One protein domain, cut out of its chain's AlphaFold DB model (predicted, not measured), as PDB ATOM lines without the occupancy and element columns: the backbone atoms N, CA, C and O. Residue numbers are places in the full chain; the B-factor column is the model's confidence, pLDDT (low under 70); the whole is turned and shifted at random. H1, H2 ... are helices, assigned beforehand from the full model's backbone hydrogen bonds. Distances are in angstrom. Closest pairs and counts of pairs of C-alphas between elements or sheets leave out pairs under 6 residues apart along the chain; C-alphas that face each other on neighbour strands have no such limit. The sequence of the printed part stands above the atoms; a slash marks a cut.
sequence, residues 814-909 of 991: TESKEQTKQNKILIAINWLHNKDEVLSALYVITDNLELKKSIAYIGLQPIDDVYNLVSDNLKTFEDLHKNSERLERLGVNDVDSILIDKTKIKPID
ATOM      1  N   THR A 814      -2.319 -86.335 -32.138       84.19
ATOM      2  CA  THR A 814      -1.310 -86.450 -33.197       84.19
ATOM      3  C   THR A 814      -0.479 -85.178 -33.317       84.19
ATOM      4  O   THR A 814       0.744 -85.266 -33.349       84.19
ATOM      5  N   GLU A 815      -1.105 -84.003 -33.245       80.62
ATOM      6  CA  GLU A 815      -0.408 -82.716 -33.360       80.62
ATOM      7  C   GLU A 815       0.551 -82.460 -32.193       80.62
ATOM      8  O   GLU A 815       1.736 -82.211 -32.415       80.62
ATOM      9  N   SER A 816       0.102 -82.604 -30.939       83.25
ATOM     10  CA  SER A 816       1.012 -82.442 -29.796       83.25
ATOM     11  C   SER A 816       2.169 -83.446 -29.823       83.25
ATOM     12  O   SER A 816       3.289 -83.108 -29.424       83.25
ATOM     13  N   LYS A 817       1.946 -84.672 -30.321       85.25
ATOM     14  CA  LYS A 817       3.021 -85.653 -30.543       85.25
ATOM     15  C   LYS A 817       3.990 -85.206 -31.632       85.25
ATOM     16  O   LYS A 817       5.196 -85.375 -31.451       85.25
ATOM     17  N   GLU A 818       3.487 -84.663 -32.734       87.44
ATOM     18  CA  GLU A 818       4.289 -84.193 -33.860       87.44
ATOM     19  C   GLU A 818       5.140 -82.981 -33.477       87.44
ATOM     20  O   GLU A 818       6.357 -83.018 -33.647       87.44
ATOM     21  N   GLN A 819       4.559 -81.986 -32.807       85.06
ATOM     22  CA  GLN A 819       5.295 -80.822 -32.315       85.06
ATOM     23  C   GLN A 819       6.338 -81.207 -31.253       85.06
ATOM     24  O   GLN A 819       7.477 -80.739 -31.279       85.06
ATOM     25  N   THR A 820       6.009 -82.149 -30.360       86.38
ATOM     26  CA  THR A 820       6.990 -82.710 -29.409       86.38
ATOM     27  C   THR A 820       8.136 -83.418 -30.137       86.38
ATOM     28  O   THR A 820       9.284 -83.359 -29.692       86.38
ATOM     29  N   LYS A 821       7.846 -84.121 -31.238       89.12
ATOM     30  CA  LYS A 821       8.856 -84.800 -32.058       89.12
ATOM     31  C   LYS A 821       9.758 -83.783 -32.760       89.12
ATOM     32  O   LYS A 821      10.970 -83.941 -32.676       89.12
ATOM     33  N   GLN A 822       9.192 -82.748 -33.379       90.12
ATOM     34  CA  GLN A 822       9.944 -81.664 -34.020       90.12
ATOM     35  C   GLN A 822      10.854 -80.939 -33.023       90.12
ATOM     36  O   GLN A 822      12.048 -80.811 -33.272       90.12
ATOM     37  N   ASN A 823      10.340 -80.574 -31.845       90.44
ATOM     38  CA  ASN A 823      11.146 -79.936 -30.804       90.44
ATOM     39  C   ASN A 823      12.317 -80.829 -30.344       90.44
ATOM     40  O   ASN A 823      13.441 -80.367 -30.182       90.44
ATOM     41  N   LYS A 824      12.092 -82.142 -30.199       92.44
ATOM     42  CA  LYS A 824      13.176 -83.095 -29.902       92.44
ATOM     43  C   LYS A 824      14.229 -83.158 -31.008       92.44
ATOM     44  O   LYS A 824      15.400 -83.316 -30.686       92.44
ATOM     45  N   ILE A 825      13.823 -83.049 -32.270       94.19
ATOM     46  CA  ILE A 825      14.757 -82.993 -33.399       94.19
ATOM     47  C   ILE A 825      15.601 -81.720 -33.321       94.19
ATOM     48  O   ILE A 825      16.823 -81.813 -33.365       94.19
ATOM     49  N   LEU A 826      14.980 -80.558 -33.090       93.75
ATOM     50  CA  LEU A 826      15.690 -79.283 -32.927       93.75
ATOM     51  C   LEU A 826      16.709 -79.320 -31.784       93.75
ATOM     52  O   LEU A 826      17.844 -78.881 -31.966       93.75
ATOM     53  N   ILE A 827      16.337 -79.892 -30.632       94.56
ATOM     54  CA  ILE A 827      17.253 -80.081 -29.499       94.56
ATOM     55  C   ILE A 827      18.451 -80.947 -29.906       94.56
ATOM     56  O   ILE A 827      19.584 -80.588 -29.606       94.56
ATOM     57  N   ALA A 828      18.222 -82.082 -30.576       95.31
ATOM     58  CA  ALA A 828      19.304 -82.980 -30.981       95.31
ATOM     59  C   ALA A 828      20.235 -82.356 -32.025       95.31
ATOM     60  O   ALA A 828      21.446 -82.499 -31.895       95.31
ATOM     61  N   ILE A 829      19.689 -81.660 -33.027       94.81
ATOM     62  CA  ILE A 829      20.479 -80.972 -34.056       94.81
ATOM     63  C   ILE A 829      21.376 -79.919 -33.405       94.81
ATOM     64  O   ILE A 829      22.585 -79.946 -33.606       94.81
ATOM     65  N   ASN A 830      20.810 -79.045 -32.567       95.19
ATOM     66  CA  ASN A 830      21.593 -78.002 -31.906       95.19
ATOM     67  C   ASN A 830      22.603 -78.581 -30.909       95.19
ATOM     68  O   ASN A 830      23.714 -78.077 -30.815       95.19
ATOM     69  N   TRP A 831      22.275 -79.675 -30.216       95.69
ATOM     70  CA  TRP A 831      23.236 -80.359 -29.348       95.69
ATOM     71  C   TRP A 831      24.420 -80.958 -30.118       95.69
ATOM     72  O   TRP A 831      25.545 -80.891 -29.638       95.69
ATOM     73  N   LEU A 832      24.178 -81.564 -31.286       93.75
ATOM     74  CA  LEU A 832      25.216 -82.235 -32.076       93.75
ATOM     75  C   LEU A 832      26.057 -81.267 -32.915       93.75
ATOM     76  O   LEU A 832      27.248 -81.509 -33.089       93.75
ATOM     77  N   HIS A 833      25.444 -80.215 -33.456       93.12
ATOM     78  CA  HIS A 833      26.081 -79.331 -34.438       93.12
ATOM     79  C   HIS A 833      26.446 -77.950 -33.878       93.12
ATOM     80  O   HIS A 833      27.421 -77.370 -34.335       93.12
ATOM     81  N   ASN A 834      25.728 -77.462 -32.857       92.38
ATOM     82  CA  ASN A 834      25.894 -76.119 -32.278       92.38
ATOM     83  C   ASN A 834      26.186 -76.187 -30.763       92.38
ATOM     84  O   ASN A 834      25.702 -75.366 -29.981       92.38
ATOM     85  N   LYS A 835      26.938 -77.206 -30.317       91.75
ATOM     86  CA  LYS A 835      27.124 -77.520 -28.887       91.75
ATOM     87  C   LYS A 835      27.715 -76.354 -28.093       91.75
ATOM     88  O   LYS A 835      27.201 -76.042 -27.024       91.75
ATOM     89  N   ASP A 836      28.741 -75.692 -28.621       91.56
ATOM     90  CA  ASP A 836      29.413 -74.570 -27.949       91.56
ATOM     91  C   ASP A 836      28.470 -73.381 -27.721       91.56
ATOM     92  O   ASP A 836      28.479 -72.745 -26.664       91.56
ATOM     93  N   GLU A 837      27.583 -73.125 -28.680       92.62
ATOM     94  CA  GLU A 837      26.580 -72.072 -28.591       92.62
ATOM     95  C   GLU A 837      25.457 -72.427 -27.612       92.62
ATOM     96  O   GLU A 837      25.085 -71.616 -26.762       92.62
ATOM     97  N   VAL A 838      24.986 -73.678 -27.647       94.12
ATOM     98  CA  VAL A 838      24.046 -74.216 -26.656       94.12
ATOM     99  C   VAL A 838      24.619 -74.108 -25.243       94.12
ATOM    100  O   VAL A 838      23.907 -73.697 -24.326       94.12
ATOM    101  N   LEU A 839      25.892 -74.462 -25.045       94.06
ATOM    102  CA  LEU A 839      26.562 -74.366 -23.747       94.06
ATOM    103  C   LEU A 839      26.741 -72.909 -23.307       94.06
ATOM    104  O   LEU A 839      26.548 -72.612 -22.127       94.06
ATOM    105  N   SER A 840      27.014 -71.993 -24.238       92.00
ATOM    106  CA  SER A 840      27.090 -70.554 -23.959       92.00
ATOM    107  C   SER A 840      25.738 -69.988 -23.514       92.00
ATOM    108  O   SER A 840      25.656 -69.335 -22.472       92.00
ATOM    109  N   ALA A 841      24.649 -70.326 -24.213       92.06
ATOM    110  CA  ALA A 841      23.290 -69.987 -23.786       92.06
ATOM    111  C   ALA A 841      22.948 -70.604 -22.424       92.06
ATOM    112  O   ALA A 841      22.445 -69.923 -21.529       92.06
ATOM    113  N   LEU A 842      23.282 -71.881 -22.221       92.06
ATOM    114  CA  LEU A 842      23.027 -72.583 -20.966       92.06
ATOM    115  C   LEU A 842      23.774 -71.938 -19.791       92.06
ATOM    116  O   LEU A 842      23.188 -71.789 -18.721       92.06
ATOM    117  N   TYR A 843      25.026 -71.508 -19.986       91.12
ATOM    118  CA  TYR A 843      25.821 -70.787 -18.987       91.12
ATOM    119  C   TYR A 843      25.160 -69.470 -18.560       91.12
ATOM    120  O   TYR A 843      25.173 -69.121 -17.372       91.12
ATOM    121  N   VAL A 844      24.566 -68.736 -19.505       87.56
ATOM    122  CA  VAL A 844      23.863 -67.475 -19.227       87.56
ATOM    123  C   VAL A 844      22.559 -67.727 -18.465       87.56
ATOM    124  O   VAL A 844      22.308 -67.056 -17.466       87.56
ATOM    125  N   ILE A 845      21.767 -68.716 -18.892       86.81
ATOM    126  CA  ILE A 845      20.376 -68.904 -18.448       86.81
ATOM    127  C   ILE A 845      20.252 -69.759 -17.171       86.81
ATOM    128  O   ILE A 845      19.314 -69.570 -16.394       86.81
ATOM    129  N   THR A 846      21.147 -70.727 -16.931       86.88
ATOM    130  CA  THR A 846      20.985 -71.660 -15.801       86.88
ATOM    131  C   THR A 846      21.218 -70.993 -14.440       86.88
ATOM    132  O   THR A 846      22.233 -70.339 -14.192       86.88
ATOM    133  N   ASP A 847      20.299 -71.253 -13.506       79.75
ATOM    134  CA  ASP A 847      20.431 -70.892 -12.087       79.75
ATOM    135  C   ASP A 847      21.224 -71.950 -11.282       79.75
ATOM    136  O   ASP A 847      21.468 -71.788 -10.082       79.75
ATOM    137  N   ASN A 848      21.607 -73.076 -11.898       82.19
ATOM    138  CA  ASN A 848      22.336 -74.141 -11.218       82.19
ATOM    139  C   ASN A 848      23.837 -73.825 -11.167       82.19
ATOM    140  O   ASN A 848      24.571 -74.095 -12.113       82.19
ATOM    141  N   LEU A 849      24.303 -73.312 -10.025       82.38
ATOM    142  CA  LEU A 849      25.702 -72.919  -9.820       82.38
ATOM    143  C   LEU A 849      26.715 -74.052 -10.039       82.38
ATOM    144  O   LEU A 849      27.813 -73.783 -10.513       82.38
ATOM    145  N   GLU A 850      26.390 -75.299  -9.688       83.56
ATOM    146  CA  GLU A 850      27.309 -76.426  -9.920       83.56
ATOM    147  C   GLU A 850      27.439 -76.744 -11.407       83.56
ATOM    148  O   GLU A 850      28.541 -76.995 -11.883       83.56
ATOM    149  N   LEU A 851      26.323 -76.698 -12.135       86.88
ATOM    150  CA  LEU A 851      26.295 -76.929 -13.577       86.88
ATOM    151  C   LEU A 851      26.938 -75.765 -14.337       86.88
ATOM    152  O   LEU A 851      27.699 -75.974 -15.269       86.88
ATOM    153  N   LYS A 852      26.706 -74.529 -13.893       89.06
ATOM    154  CA  LYS A 852      27.352 -73.347 -14.462       89.06
ATOM    155  C   LYS A 852      28.874 -73.407 -14.326       89.06
ATOM    156  O   LYS A 852      29.574 -73.034 -15.255       89.06
ATOM    157  N   LYS A 853      29.385 -73.921 -13.200       90.06
ATOM    158  CA  LYS A 853      30.825 -74.137 -12.972       90.06
ATOM    159  C   LYS A 853      31.433 -75.245 -13.836       90.06
ATOM    160  O   LYS A 853      32.648 -75.240 -13.995       90.06
ATOM    161  N   SER A 854      30.641 -76.198 -14.338       90.12
ATOM    162  CA  SER A 854      31.147 -77.237 -15.248       90.12
ATOM    163  C   SER A 854      31.191 -76.791 -16.707       90.12
ATOM    164  O   SER A 854      31.847 -77.444 -17.509       90.12
ATOM    165  N   ILE A 855      30.530 -75.687 -17.061       90.81
ATOM    166  CA  ILE A 855      30.566 -75.140 -18.418       90.81
ATOM    167  C   ILE A 855      31.762 -74.194 -18.539       90.81
ATOM    168  O   ILE A 855      31.877 -73.226 -17.785       90.81
ATOM    169  N   ALA A 856      32.642 -74.457 -19.505       85.69
ATOM    170  CA  ALA A 856      33.730 -73.547 -19.833       85.69
ATOM    171  C   ALA A 856      33.165 -72.218 -20.363       85.69
ATOM    172  O   ALA A 856      32.361 -72.201 -21.295       85.69
ATOM    173  N   TYR A 857      33.587 -71.097 -19.775       83.50
ATOM    174  CA  TYR A 857      33.225 -69.781 -20.290       83.50
ATOM    175  C   TYR A 857      34.070 -69.466 -21.525       83.50
ATOM    176  O   TYR A 857      35.261 -69.189 -21.406       83.50
ATOM    177  N   ILE A 858      33.444 -69.509 -22.700       83.50
ATOM    178  CA  ILE A 858      34.111 -69.274 -23.991       83.50
ATOM    179  C   ILE A 858      33.863 -67.870 -24.567       83.50
ATOM    180  O   ILE A 858      34.334 -67.562 -25.654       83.50
ATOM    181  N   GLY A 859      33.130 -67.003 -23.855       75.75
ATOM    182  CA  GLY A 859      32.882 -65.614 -24.274       75.75
ATOM    183  C   GLY A 859      31.958 -65.439 -25.489       75.75
ATOM    184  O   GLY A 859      31.800 -64.317 -25.965       75.75
ATOM    185  N   LEU A 860      31.336 -66.514 -25.979       83.00
ATOM    186  CA  LEU A 860      30.438 -66.494 -27.132       83.00
ATOM    187  C   LEU A 860      29.043 -65.987 -26.728       83.00
ATOM    188  O   LEU A 860      28.459 -66.460 -25.752       83.00
ATOM    189  N   GLN A 861      28.517 -65.011 -27.473       84.56
ATOM    190  CA  GLN A 861      27.135 -64.543 -27.328       84.56
ATOM    191  C   GLN A 861      26.234 -65.421 -28.207       84.56
ATOM    192  O   GLN A 861      26.419 -65.409 -29.424       84.56
ATOM    193  N   PRO A 862      25.317 -66.211 -27.628       82.69
ATOM    194  CA  PRO A 862      24.448 -67.087 -28.407       82.69
ATOM    195  C   PRO A 862      23.459 -66.270 -29.244       82.69
ATOM    196  O   PRO A 862      22.903 -65.290 -28.745       82.69
ATOM    197  N   ILE A 863      23.199 -66.693 -30.481       88.12
ATOM    198  CA  ILE A 863      22.149 -66.094 -31.311       88.12
ATOM    199  C   ILE A 863      20.770 -66.295 -30.673       88.12
ATOM    200  O   ILE A 863      20.519 -67.305 -30.005       88.12
ATOM    201  N   ASP A 864      19.859 -65.354 -30.928       87.69
ATOM    202  CA  ASP A 864      18.530 -65.311 -30.306       87.69
ATOM    203  C   ASP A 864      17.752 -66.626 -30.463       87.69
ATOM    204  O   ASP A 864      17.116 -67.085 -29.516       87.69
ATOM    205  N   ASP A 865      17.844 -67.290 -31.618       88.75
ATOM    206  CA  ASP A 865      17.149 -68.558 -31.869       88.75
ATOM    207  C   ASP A 865      17.646 -69.695 -30.964       88.75
ATOM    208  O   ASP A 865      16.841 -70.432 -30.383       88.75
ATOM    209  N   VAL A 866      18.967 -69.832 -30.792       89.12
ATOM    210  CA  VAL A 866      19.559 -70.847 -29.903       89.12
ATOM    211  C   VAL A 866      19.294 -70.481 -28.449       89.12
ATOM    212  O   VAL A 866      18.924 -71.350 -27.656       89.12
ATOM    213  N   TYR A 867      19.406 -69.199 -28.101       90.00
ATOM    214  CA  TYR A 867      19.080 -68.702 -26.770       90.00
ATOM    215  C   TYR A 867      17.632 -69.038 -26.384       90.00
ATOM    216  O   TYR A 867      17.388 -69.618 -25.322       90.00
ATOM    217  N   ASN A 868      16.673 -68.751 -27.268       87.44
ATOM    218  CA  ASN A 868      15.255 -69.035 -27.060       87.44
ATOM    219  C   ASN A 868      14.985 -70.542 -26.976       87.44
ATOM    220  O   ASN A 868      14.307 -70.992 -26.050       87.44
ATOM    221  N   LEU A 869      15.582 -71.346 -27.864       91.31
ATOM    222  CA  LEU A 869      15.465 -72.807 -27.821       91.31
ATOM    223  C   LEU A 869      15.964 -73.381 -26.488       91.31
ATOM    224  O   LEU A 869      15.309 -74.257 -25.908       91.31
ATOM    225  N   VAL A 870      17.123 -72.912 -26.012       89.25
ATOM    226  CA  VAL A 870      17.708 -73.341 -24.737       89.25
ATOM    227  C   VAL A 870      16.856 -72.866 -23.570       89.25
ATOM    228  O   VAL A 870      16.606 -73.660 -22.672       89.25
ATOM    229  N   SER A 871      16.353 -71.633 -23.593       84.75
ATOM    230  CA  SER A 871      15.450 -71.103 -22.567       84.75
ATOM    231  C   SER A 871      14.177 -71.952 -22.436       84.75
ATOM    232  O   SER A 871      13.857 -72.443 -21.349       84.75
ATOM    233  N   ASP A 872      13.508 -72.235 -23.557       83.25
ATOM    234  CA  ASP A 872      12.260 -73.006 -23.596       83.25
ATOM    235  C   ASP A 872      12.452 -74.477 -23.193       83.25
ATOM    236  O   ASP A 872      11.535 -75.129 -22.683       83.25
ATOM    237  N   ASN A 873      13.662 -75.011 -23.383       87.75
ATOM    238  CA  ASN A 873      14.012 -76.401 -23.097       87.75
ATOM    239  C   ASN A 873      15.103 -76.538 -22.029       87.75
ATOM    240  O   ASN A 873      15.780 -77.572 -21.979       87.75
ATOM    241  N   LEU A 874      15.236 -75.541 -21.146       87.12
ATOM    242  CA  LEU A 874      16.360 -75.392 -20.214       87.12
ATOM    243  C   LEU A 874      16.672 -76.690 -19.480       87.12
ATOM    244  O   LEU A 874      17.815 -77.137 -19.433       87.12
ATOM    245  N   LYS A 875      15.634 -77.357 -18.964       85.44
ATOM    246  CA  LYS A 875      15.827 -78.572 -18.176       85.44
ATOM    247  C   LYS A 875      16.380 -79.746 -18.987       85.44
ATOM    248  O   LYS A 875      17.165 -80.533 -18.466       85.44
ATOM    249  N   THR A 876      15.984 -79.859 -20.252       89.81
ATOM    250  CA  THR A 876      16.494 -80.896 -21.152       89.81
ATOM    251  C   THR A 876      17.978 -80.675 -21.430       89.81
ATOM    252  O   THR A 876      18.750 -81.624 -21.339       89.81
ATOM    253  N   PHE A 877      18.390 -79.433 -21.700       93.19
ATOM    254  CA  PHE A 877      19.796 -79.094 -21.936       93.19
ATOM    255  C   PHE A 877      20.661 -79.211 -20.674       93.19
ATOM    256  O   PHE A 877      21.759 -79.761 -20.745       93.19
ATOM    257  N   GLU A 878      20.149 -78.809 -19.504       92.31
ATOM    258  CA  GLU A 878      20.804 -79.078 -18.216       92.31
ATOM    259  C   GLU A 878      21.059 -80.576 -18.018       92.31
ATOM    260  O   GLU A 878      22.148 -80.982 -17.610       92.31
ATOM    261  N   ASP A 879      20.054 -81.413 -18.294       91.69
ATOM    262  CA  ASP A 879      20.179 -82.858 -18.136       91.69
ATOM    263  C   ASP A 879      21.141 -83.459 -19.177       91.69
ATOM    264  O   ASP A 879      21.902 -84.362 -18.828       91.69
ATOM    265  N   LEU A 880      21.167 -82.963 -20.421       94.38
ATOM    266  CA  LEU A 880      22.135 -83.386 -21.440       94.38
ATOM    267  C   LEU A 880      23.574 -83.084 -21.000       94.38
ATOM    268  O   LEU A 880      24.374 -84.014 -20.900       94.38
ATOM    269  N   HIS A 881      23.888 -81.837 -20.631       94.62
ATOM    270  CA  HIS A 881      25.240 -81.457 -20.208       94.62
ATOM    271  C   HIS A 881      25.673 -82.177 -18.929       94.62
ATOM    272  O   HIS A 881      26.745 -82.781 -18.883       94.62
ATOM    273  N   LYS A 882      24.799 -82.239 -17.919       94.00
ATOM    274  CA  LYS A 882      25.082 -82.961 -16.671       94.00
ATOM    275  C   LYS A 882      25.395 -84.440 -16.905       94.00
ATOM    276  O   LYS A 882      26.223 -85.018 -16.198       94.00
ATOM    277  N   ASN A 883      24.681 -85.084 -17.826       94.50
ATOM    278  CA  ASN A 883      24.927 -86.486 -18.144       94.50
ATOM    279  C   ASN A 883      26.157 -86.662 -19.042       94.50
ATOM    280  O   ASN A 883      26.824 -87.681 -18.877       94.50
ATOM    281  N   SER A 884      26.484 -85.683 -19.897       94.38
ATOM    282  CA  SER A 884      27.725 -85.660 -20.685       94.38
ATOM    283  C   SER A 884      28.942 -85.737 -19.770       94.38
ATOM    284  O   SER A 884      29.640 -86.746 -19.750       94.38
ATOM    285  N   GLU A 885      29.054 -84.764 -18.864       92.75
ATOM    286  CA  GLU A 885      30.093 -84.678 -17.832       92.75
ATOM    287  C   GLU A 885      30.230 -85.972 -17.022       92.75
ATOM    288  O   GLU A 885      31.318 -86.442 -16.687       92.75
ATOM    289  N   ARG A 886      29.094 -86.577 -16.664       92.25
ATOM    290  CA  ARG A 886      29.084 -87.797 -15.858       92.25
ATOM    291  C   ARG A 886      29.571 -89.018 -16.637       92.25
ATOM    292  O   ARG A 886      30.155 -89.899 -16.014       92.25
ATOM    293  N   LEU A 887      29.281 -89.105 -17.932       94.44
ATOM    294  CA  LEU A 887      29.736 -90.192 -18.800       94.44
ATOM    295  C   LEU A 887      31.223 -90.030 -19.138       94.44
ATOM    296  O   LEU A 887      31.962 -91.007 -19.040       94.44
ATOM    297  N   GLU A 888      31.676 -88.808 -19.415       93.38
ATOM    298  CA  GLU A 888      33.089 -88.481 -19.658       93.38
ATOM    299  C   GLU A 888      33.957 -88.852 -18.446       93.38
ATOM    300  O   GLU A 888      34.940 -89.578 -18.578       93.38
ATOM    301  N   ARG A 889      33.524 -88.499 -17.226       90.75
ATOM    302  CA  ARG A 889      34.203 -88.908 -15.977       90.75
ATOM    303  C   ARG A 889      34.224 -90.419 -15.732       90.75
ATOM    304  O   ARG A 889      35.001 -90.883 -14.904       90.75
ATOM    305  N   LEU A 890      33.354 -91.181 -16.395       92.31
ATOM    306  CA  LEU A 890      33.340 -92.647 -16.346       92.31
ATOM    307  C   LEU A 890      34.159 -93.279 -17.487       92.31
ATOM    308  O   LEU A 890      34.131 -94.500 -17.634       92.31
ATOM    309  N   GLY A 891      34.877 -92.473 -18.279       90.69
ATOM    310  CA  GLY A 891      35.737 -92.932 -19.369       90.69
ATOM    311  C   GLY A 891      34.985 -93.315 -20.646       90.69
ATOM    312  O   GLY A 891      35.459 -94.158 -21.403       90.69
ATOM    313  N   VAL A 892      33.790 -92.760 -20.880       92.81
ATOM    314  CA  VAL A 892      33.047 -92.988 -22.127       92.81
ATOM    315  C   VAL A 892      33.570 -92.057 -23.220       92.81
ATOM    316  O   VAL A 892      33.485 -90.843 -23.074       92.81
ATOM    317  N   ASN A 893      34.046 -92.625 -24.332       87.75
ATOM    318  CA  ASN A 893      34.620 -91.849 -25.441       87.75
ATOM    319  C   ASN A 893      33.557 -91.207 -26.358       87.75
ATOM    320  O   ASN A 893      33.688 -90.046 -26.716       87.75
ATOM    321  N   ASP A 894      32.494 -91.934 -26.736       90.19
ATOM    322  CA  ASP A 894      31.393 -91.400 -27.567       90.19
ATOM    323  C   ASP A 894      30.152 -91.151 -26.707       90.19
ATOM    324  O   ASP A 894      29.206 -91.937 -26.664       90.19
ATOM    325  N   VAL A 895      30.191 -90.058 -25.952       93.94
ATOM    326  CA  VAL A 895      29.119 -89.669 -25.030       93.94
ATOM    327  C   VAL A 895      27.836 -89.314 -25.779       93.94
ATOM    328  O   VAL A 895      26.740 -89.697 -25.357       93.94
ATOM    329  N   ASP A 896      27.957 -88.646 -26.925       92.75
ATOM    330  CA  ASP A 896      26.800 -88.166 -27.673       92.75
ATOM    331  C   ASP A 896      25.967 -89.309 -28.275       92.75
ATOM    332  O   ASP A 896      24.758 -89.145 -28.401       92.75
ATOM    333  N   SER A 897      26.525 -90.498 -28.559       91.50
ATOM    334  CA  SER A 897      25.700 -91.660 -28.960       91.50
ATOM    335  C   SER A 897      24.880 -92.276 -27.824       91.50
ATOM    336  O   SER A 897      23.924 -93.011 -28.079       91.50
ATOM    337  N   ILE A 898      25.208 -91.963 -26.568       93.44
ATOM    338  CA  ILE A 898      24.410 -92.352 -25.397       93.44
ATOM    339  C   ILE A 898      23.335 -91.305 -25.094       93.44
ATOM    340  O   ILE A 898      22.265 -91.652 -24.584       93.44
ATOM    341  N   LEU A 899      23.611 -90.034 -25.390       94.75
ATOM    342  CA  LEU A 899      22.695 -88.923 -25.136       94.75
ATOM    343  C   LEU A 899      21.699 -88.702 -26.280       94.75
ATOM    344  O   LEU A 899      20.538 -88.383 -26.017       94.75
ATOM    345  N   ILE A 900      22.120 -88.901 -27.530       95.69
ATOM    346  CA  ILE A 900      21.350 -88.633 -28.745       95.69
ATOM    347  C   ILE A 900      21.269 -89.895 -29.608       95.69
ATOM    348  O   ILE A 900      22.265 -90.533 -29.939       95.69
ATOM    349  N   ASP A 901      20.053 -90.233 -30.033       92.94
ATOM    350  CA  ASP A 901      19.825 -91.246 -31.055       92.94
ATOM    351  C   ASP A 901      20.166 -90.617 -32.408       92.94
ATOM    352  O   ASP A 901      19.336 -89.924 -32.994       92.94
ATOM    353  N   LYS A 902      21.400 -90.841 -32.880       89.94
ATOM    354  CA  LYS A 902      21.914 -90.299 -34.149       89.94
ATOM    355  C   LYS A 902      21.089 -90.771 -35.360       89.94
ATOM    356  O   LYS A 902      21.020 -90.060 -36.352       89.94
ATOM    357  N   THR A 903      20.401 -91.919 -35.271       90.31
ATOM    358  CA  THR A 903      19.558 -92.425 -36.376       90.31
ATOM    359  C   THR A 903      18.202 -91.729 -36.450       90.31
ATOM    360  O   THR A 903      17.691 -91.467 -37.534       90.31
ATOM    361  N   LYS A 904      17.603 -91.416 -35.296       91.06
ATOM    362  CA  LYS A 904      16.290 -90.749 -35.209       91.06
ATOM    363  C   LYS A 904      16.391 -89.249 -34.956       91.06
ATOM    364  O   LYS A 904      15.344 -88.615 -34.836       91.06
ATOM    365  N   ILE A 905      17.614 -88.734 -34.819       92.50
ATOM    366  CA  ILE A 905      17.974 -87.349 -34.507       92.50
ATOM    367  C   ILE A 905      17.110 -86.826 -33.357       92.50
ATOM    368  O   ILE A 905      16.277 -85.943 -33.516       92.50
ATOM    369  N   LYS A 906      17.223 -87.448 -32.181       93.62
ATOM    370  CA  LYS A 906      16.473 -87.020 -30.988       93.62
ATOM    371  C   LYS A 906      17.198 -87.390 -29.694       93.62
ATOM    372  O   LYS A 906      17.871 -88.421 -29.669       93.62
ATOM    373  N   PRO A 907      16.989 -86.648 -28.592       93.00
ATOM    374  CA  PRO A 907      17.489 -87.047 -27.286       93.00
ATOM    375  C   PRO A 907      16.965 -88.423 -26.875       93.00
ATOM    376  O   PRO A 907      15.773 -88.733 -27.021       93.00
ATOM    377  N   ILE A 908      17.865 -89.242 -26.343       92.81
ATOM    378  CA  ILE A 908      17.547 -90.534 -25.747       92.81
ATOM    379  C   ILE A 908      16.813 -90.296 -24.423       92.81
ATOM    380  O   ILE A 908      17.064 -89.339 -23.694       92.81
ATOM    381  N   ASP A 909      15.852 -91.169 -24.110       88.38
ATOM    382  CA  ASP A 909      15.079 -91.058 -22.874       88.38
ATOM    383  C   ASP A 909      15.987 -91.123 -21.637       88.38
ATOM    384  O   ASP A 909      16.859 -91.989 -21.520       88.38
TER     385      ASP A 909
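What this domain is: This is residues 814 to 909 of the 991 residues of the protein "DEAD/DEAH box helicase" of Polaribacter sp. IC066 (UniProt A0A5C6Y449). From residue 814 you follow one long helix, H1, whose residues 814 to 820 stick out as an arm from a body of shorter, crossed helices, with H2, H3 and H6 round H5 and H4 packed on H2. The 96 printed residues hold six named helices, H1 to H6, and no named strand: all helix. The whole is compact, radius of gyration of the C-alphas 13.2 A, spans 40 by 33 by 21 A.

Where its parts are: Find C-alpha 814 at (-1.310, -86.450, -33.197); H1 runs to residue 833, 28.3 A. Then come H2, 835 to 845; H3, 849 to 854; H4, 864 to 872; H5, 874 to 888, 21.2 A; and H6, 896 to 899, ending at C-alpha 899 (22.695, -88.923, -25.136).

How they stand to each other: At the hub, H5, residues 874 to 878 alone touch H2 at a steep tilt of 57 degrees, closest C-alphas Leu 842 and Leu 874, 7.3 A. Every O i to N i+4 pair is within hydrogen-bond range in H1 to H5; H6 is too short for one.

The domain as a whole: The printed part has no cut, no long link and no residue under pLDDT 70.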